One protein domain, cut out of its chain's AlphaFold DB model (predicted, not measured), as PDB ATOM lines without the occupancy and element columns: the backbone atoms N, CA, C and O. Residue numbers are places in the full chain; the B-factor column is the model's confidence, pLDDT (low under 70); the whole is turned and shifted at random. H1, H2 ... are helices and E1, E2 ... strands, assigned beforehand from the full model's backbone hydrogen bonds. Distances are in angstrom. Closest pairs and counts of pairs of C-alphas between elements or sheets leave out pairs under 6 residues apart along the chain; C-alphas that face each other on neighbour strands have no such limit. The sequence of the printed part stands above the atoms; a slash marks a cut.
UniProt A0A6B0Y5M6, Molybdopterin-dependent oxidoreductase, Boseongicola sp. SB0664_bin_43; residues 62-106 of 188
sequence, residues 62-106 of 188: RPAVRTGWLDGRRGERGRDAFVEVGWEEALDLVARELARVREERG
ATOM      1  N   ARG A  62     -45.745  20.637  40.983       97.50
ATOM      2  CA  ARG A  62     -44.942  19.878  40.018       97.50
ATOM      3  C   ARG A  62     -45.720  19.635  38.723       97.50
ATOM      4  O   ARG A  62     -46.953  19.669  38.749       97.50
ATOM      5  N   PRO A  63     -45.028  19.394  37.595       98.38
ATOM      6  CA  PRO A  63     -45.663  18.870  36.394       98.38
ATOM      7  C   PRO A  63     -46.362  17.545  36.695       98.38
ATOM      8  O   PRO A  63     -45.836  16.707  37.425       98.38
ATOM      9  N   ALA A  64     -47.544  17.353  36.122       97.56
ATOM     10  CA  ALA A  64     -48.294  16.122  36.279       97.56
ATOM     11  C   ALA A  64     -49.041  15.783  34.991       97.56
ATOM     12  O   ALA A  64     -49.510  16.675  34.278       97.56
ATOM     13  N   VAL A  65     -49.167  14.491  34.707       96.94
ATOM     14  CA  VAL A  65     -49.822  13.972  33.506       96.94
ATOM     15  C   VAL A  65     -50.987  13.086  33.922       96.94
ATOM     16  O   VAL A  65     -50.901  12.319  34.879       96.94
ATOM     17  N   ARG A  66     -52.110  13.204  33.212       95.94
ATOM     18  CA  ARG A  66     -53.279  12.347  33.429       95.94
ATOM     19  C   ARG A  66     -52.913  10.895  33.104       95.94
ATOM     20  O   ARG A  66     -52.478  10.636  31.981       95.94
ATOM     21  N   THR A  67     -53.176   9.960  34.016       94.25
ATOM     22  CA  THR A  67     -52.839   8.533  33.830       94.25
ATOM     23  C   THR A  67     -53.461   7.962  32.561       94.25
ATOM     24  O   THR A  67     -52.752   7.447  31.705       94.25
ATOM     25  N   GLY A  68     -54.754   8.199  32.329       93.81
ATOM     26  CA  GLY A  68     -55.407   7.730  31.113       93.81
ATOM     27  C   GLY A  68     -54.837   8.322  29.821       93.81
ATOM     28  O   GLY A  68     -55.089   7.773  28.759       93.81
ATOM     29  N   TRP A  69     -54.097   9.441  29.848       94.88
ATOM     30  CA  TRP A  69     -53.422   9.941  28.643       94.88
ATOM     31  C   TRP A  69     -52.129   9.164  28.372       94.88
ATOM     32  O   TRP A  69     -51.899   8.805  27.221       94.88
ATOM     33  N   LEU A  70     -51.362   8.838  29.417       93.19
ATOM     34  CA  LEU A  70     -50.177   7.980  29.311       93.19
ATOM     35  C   LEU A  70     -50.542   6.571  28.825       93.19
ATOM     36  O   LEU A  70     -49.847   6.012  27.985       93.19
ATOM     37  N   ASP A  71     -51.686   6.052  29.273       91.88
ATOM     38  CA  ASP A  71     -52.204   4.740  28.864       91.88
ATOM     39  C   ASP A  71     -52.825   4.735  27.448       91.88
ATOM     40  O   ASP A  71     -53.361   3.719  27.005       91.88
ATOM     41  N   GLY A  72     -52.875   5.878  26.752       90.12
ATOM     42  CA  GLY A  72     -53.538   6.003  25.446       90.12
ATOM     43  C   GLY A  72     -55.077   5.952  25.483       90.12
ATOM     44  O   GLY A  72     -55.726   5.881  24.436       90.12
ATOM     45  N   ARG A  73     -55.699   6.028  26.668       86.81
ATOM     46  CA  ARG A  73     -57.159   5.984  26.860       86.81
ATOM     47  C   ARG A  73     -57.822   7.332  26.540       86.81
ATOM     48  O   ARG A  73     -57.415   8.401  27.013       86.81
ATOM     49  N   ARG A  74     -58.919   7.299  25.774       83.00
ATOM     50  CA  ARG A  74     -59.758   8.474  25.449       83.00
ATOM     51  C   ARG A  74     -61.010   8.505  26.340       83.00
ATOM     52  O   ARG A  74     -61.575   7.461  26.617       83.00
ATOM     53  N   GLY A  75     -61.468   9.700  26.738       70.75
ATOM     54  CA  GLY A  75     -62.831   9.899  27.274       70.75
ATOM     55  C   GLY A  75     -63.013  10.078  28.792       70.75
ATOM     56  O   GLY A  75     -64.115  10.409  29.203       70.75
ATOM     57  N   GLU A  76     -61.973   9.968  29.624       82.69
ATOM     58  CA  GLU A  76     -62.098  10.035  31.104       82.69
ATOM     59  C   GLU A  76     -61.613  11.366  31.723       82.69
ATOM     60  O   GLU A  76     -61.242  11.468  32.896       82.69
ATOM     61  N   ARG A  77     -61.598  12.441  30.924       91.31
ATOM     62  CA  ARG A  77     -61.134  13.761  31.384       91.31
ATOM     63  C   ARG A  77     -62.040  14.292  32.501       91.31
ATOM     64  O   ARG A  77     -63.255  14.336  32.347       91.31
ATOM     65  N   GLY A  78     -61.426  14.719  33.606       92.25
ATOM     66  CA  GLY A  78     -62.121  15.222  34.797       92.25
ATOM     67  C   GLY A  78     -62.436  14.161  35.859       92.25
ATOM     68  O   GLY A  78     -62.969  14.518  36.904       92.25
ATOM     69  N   ARG A  79     -62.113  12.883  35.613       89.88
ATOM     70  CA  ARG A  79     -62.286  11.780  36.584       89.88
ATOM     71  C   ARG A  79     -60.999  11.014  36.891       89.88
ATOM     72  O   ARG A  79     -60.919  10.363  37.925       89.88
ATOM     73  N   ASP A  80     -60.015  11.107  36.006       88.38
ATOM     74  CA  ASP A  80     -58.734  10.425  36.154       88.38
ATOM     75  C   ASP A  80     -57.835  10.986  37.252       88.38
ATOM     76  O   ASP A  80     -57.849  12.177  37.572       88.38
ATOM     77  N   ALA A  81     -56.958  10.104  37.730       93.38
ATOM     78  CA  ALA A  81     -55.803  10.472  38.525       93.38
ATOM     79  C   ALA A  81     -54.705  11.136  37.673       93.38
ATOM     80  O   ALA A  81     -54.630  10.997  36.447       93.38
ATOM     81  N   PHE A  82     -53.810  11.834  38.366       96.00
ATOM     82  CA  PHE A  82     -52.604  12.423  37.803       96.00
ATOM     83  C   PHE A  82     -51.379  11.775  38.437       96.00
ATOM     84  O   PHE A  82     -51.382  11.479  39.630       96.00
ATOM     85  N   VAL A  83     -50.333  11.591  37.638       96.88
ATOM     86  CA  VAL A  83     -49.009  11.185  38.110       96.88
ATOM     87  C   VAL A  83     -48.046  12.355  37.941       96.88
ATOM     88  O   VAL A  83     -48.033  13.002  36.893       96.88
ATOM     89  N   GLU A  84     -47.287  12.669  38.989       98.25
ATOM     90  CA  GLU A  84     -46.231  13.678  38.915       98.25
ATOM     91  C   GLU A  84     -45.067  13.154  38.074       98.25
ATOM     92  O   GLU A  84     -44.659  12.003  38.222       98.25
ATOM     93  N   VAL A  85     -44.517  14.014  37.221       98.12
ATOM     94  CA  VAL A  85     -43.383  13.691  36.345       98.12
ATOM     95  C   VAL A  85     -42.299  14.761  36.448       98.12
ATOM     96  O   VAL A  85     -42.523  15.865  36.960       98.12
ATOM     97  N   GLY A  86     -41.105  14.440  35.951       98.31
ATOM     98  CA  GLY A  86     -40.021  15.410  35.821       98.31
ATOM     99  C   GLY A  86     -40.320  16.485  34.771       98.31
ATOM    100  O   GLY A  86     -41.128  16.292  33.863       98.31
ATOM    101  N   TRP A  87     -39.633  17.626  34.867       98.56
ATOM    102  CA  TRP A  87     -39.755  18.695  33.867       98.56
ATOM    103  C   TRP A  87     -39.319  18.252  32.471       98.56
ATOM    104  O   TRP A  87     -39.996  18.587  31.507       98.56
ATOM    105  N   GLU A  88     -38.225  17.497  32.367       98.56
ATOM    106  CA  GLU A  88     -37.728  16.969  31.092       98.56
ATOM    107  C   GLU A  88     -38.791  16.106  30.407       98.56
ATOM    108  O   GLU A  88     -39.193  16.404  29.289       98.56
ATOM    109  N   GLU A  89     -39.354  15.137  31.132       98.38
ATOM    110  CA  GLU A  89     -40.423  14.275  30.627       98.38
ATOM    111  C   GLU A  89     -41.674  15.068  30.219       98.38
ATOM    112  O   GLU A  89     -42.228  14.846  29.142       98.38
ATOM    113  N   ALA A  90     -42.116  16.027  31.038       98.50
ATOM    114  CA  ALA A  90     -43.277  16.854  30.715       98.50
ATOM    115  C   ALA A  90     -43.072  17.668  29.426       98.50
ATOM    116  O   ALA A  90     -43.974  17.740  28.587       98.50
ATOM    117  N   LEU A  91     -41.894  18.279  29.266       98.50
ATOM    118  CA  LEU A  91     -41.548  19.067  28.083       98.50
ATOM    119  C   LEU A  91     -41.457  18.181  26.838       98.50
ATOM    120  O   LEU A  91     -42.000  18.546  25.796       98.50
ATOM    121  N   ASP A  92     -40.856  17.004  26.970       98.62
ATOM    122  CA  ASP A  92     -40.763  15.994  25.921       98.62
ATOM    123  C   ASP A  92     -42.135  15.531  25.425       98.62
ATOM    124  O   ASP A  92     -42.373  15.445  24.220       98.62
ATOM    125  N   LEU A  93     -43.064  15.254  26.344       98.50
ATOM    126  CA  LEU A  93     -44.422  14.839  25.993       98.50
ATOM    127  C   LEU A  93     -45.167  15.940  25.229       98.50
ATOM    128  O   LEU A  93     -45.806  15.658  24.214       98.50
ATOM    129  N   VAL A  94     -45.047  17.196  25.670       98.12
ATOM    130  CA  VAL A  94     -45.646  18.347  24.975       98.12
ATOM    131  C   VAL A  94     -45.009  18.552  23.599       98.12
ATOM    132  O   VAL A  94     -45.728  18.757  22.620       98.12
ATOM    133  N   ALA A  95     -43.681  18.471  23.502       98.44
ATOM    134  CA  ALA A  95     -42.956  18.639  22.248       98.44
ATOM    135  C   ALA A  95     -43.332  17.556  21.225       98.44
ATOM    136  O   ALA A  95     -43.623  17.886  20.074       98.44
ATOM    137  N   ARG A  96     -43.399  16.285  21.652       98.44
ATOM    138  CA  ARG A  96     -43.825  15.161  20.804       98.44
ATOM    139  C   ARG A  96     -45.240  15.351  20.271       98.44
ATOM    140  O   ARG A  96     -45.455  15.176  19.076       98.44
ATOM    141  N   GLU A  97     -46.194  15.757  21.109       98.19
ATOM    142  CA  GLU A  97     -47.567  15.979  20.641       98.19
ATOM    143  C   GLU A  97     -47.685  17.168  19.686       98.19
ATOM    144  O   GLU A  97     -48.406  17.081  18.693       98.19
ATOM    145  N   LEU A  98     -46.963  18.262  19.941       98.50
ATOM    146  CA  LEU A  98     -46.937  19.393  19.015       98.50
ATOM    147  C   LEU A  98     -46.333  18.992  17.666       98.50
ATOM    148  O   LEU A  98     -46.891  19.353  16.634       98.50
ATOM    149  N   ALA A  99     -45.236  18.230  17.654       98.44
ATOM    150  CA  ALA A  99     -44.647  17.707  16.422       98.44
ATOM    151  C   ALA A  99     -45.633  16.801  15.671       98.44
ATOM    152  O   ALA A  99     -45.941  17.064  14.511       98.44
ATOM    153  N   ARG A 100     -46.224  15.825  16.369       98.44
ATOM    154  CA  ARG A 100     -47.191  14.881  15.799       98.44
ATOM    155  C   ARG A 100     -48.394  15.589  15.172       98.44
ATOM    156  O   ARG A 100     -48.773  15.287  14.045       98.44
ATOM    157  N   VAL A 101     -48.996  16.557  15.870       98.56
ATOM    158  CA  VAL A 101     -50.144  17.315  15.337       98.56
ATOM    159  C   VAL A 101     -49.745  18.124  14.105       98.56
ATOM    160  O   VAL A 101     -50.500  18.151  13.135       98.56
ATOM    161  N   ARG A 102     -48.562  18.747  14.108       98.19
ATOM    162  CA  ARG A 102     -48.060  19.511  12.956       98.19
ATOM    163  C   ARG A 102     -47.835  18.629  11.737       98.19
ATOM    164  O   ARG A 102     -48.224  19.024  10.644       98.19
ATOM    165  N   GLU A 103     -47.242  17.457  11.928       98.25
ATOM    166  CA  GLU A 103     -46.969  16.495  10.858       98.25
ATOM    167  C   GLU A 103     -48.258  15.891  10.290       98.25
ATOM    168  O   GLU A 103     -48.419  15.815   9.075       98.25
ATOM    169  N   GLU A 104     -49.206  15.503  11.146       98.50
ATOM    170  CA  GLU A 104     -50.429  14.824  10.705       98.50
ATOM    171  C   GLU A 104     -51.535  15.772  10.214       98.50
ATOM    172  O   GLU A 104     -52.368  15.374   9.397       98.50
ATOM    173  N   ARG A 105     -51.634  16.983  10.779       98.19
ATOM    174  CA  ARG A 105     -52.796  17.885  10.618       98.19
ATOM    175  C   ARG A 105     -52.421  19.310  10.217       98.19
ATOM    176  O   ARG A 105     -53.316  20.122   9.995       98.19
ATOM    177  N   GLY A 106     -51.131  19.633  10.154       98.31
ATOM    178  CA  GLY A 106     -50.668  21.010  10.024       98.31
ATOM    179  C   GLY A 106     -50.946  21.853  11.275       98.31
ATOM    180  O   GLY A 106     -51.539  21.407  12.259       98.31
TER     181      GLY A 106
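AT A GLANCE: This is residues 62 to 106 of the 188 residues of the protein "Molybdopterin-dependent oxidoreductase" of Boseongicola sp. SB0664_bin_43 (UniProt A0A6B0Y5M6). The model is an open V: a small two-stranded sheet, E1 and E2, with the short helix H1 and a loop of residues 71 to 81 at its far end, makes one arm, and the long helix H2 makes the other. The arms meet near the start of H2, and residues 99 to 105 of H2 stick out free. The printed part has 45 residues, with two named strands and two named helices in the order E1, H1, E2, H2; the sheet, E1 - E2, is antiparallel and the class is mixed, helices and strands. The whole is only just loose, close to compact, with a radius of gyration of the C-alphas of 11.7 A, and only just flat, spanning 30 by 26 by 14 A.

HOW THE PARTS SIT: The sheet has E1, residues 64 to 66, and E2, residues 82 to 84, as antiparallel neighbours with 151 degrees between their directions. N 65 and O 83, and N 83 and O 65, are each 2.9 A apart, within hydrogen-bond range. C-alphas 64 and 84 face each other at 4.1 A. H1, residues 67 to 70, comes closest to E2 at the C-alphas of Thr 67 and Phe 82, 5.6 A apart. H2, residues 87 to 105, comes closest to E1 at the C-alphas of Ala 90 and Ala 64, 7.5 A apart. H1 and H2 are apart. In H2 every O i to N i+4 pair is within hydrogen-bond range; H1 is too short for such a pair.

IN THESE COORDINATES: E1 begins at C-alpha 64 (-48.294, 16.122, 36.279) and is 6.9 A long from first to last C-alpha; E2 is 6.6 A and H1 5.3 A. H2 is 26.7 A long, from C-alpha 87 (-39.755, 18.695, 33.867) to C-alpha 105 (-52.796, 17.885, 10.618).

THE WHOLE: The two C-alphas farthest apart, those of Ala 81 and Gly 106, are 30.8 A apart. The link from H1 to E2, 11 residues, is long; those from E1 to H1 and from E2 to H2 are tight. The printed part has no cut, its mean pLDDT is 95.1, and no printed residue is under 70.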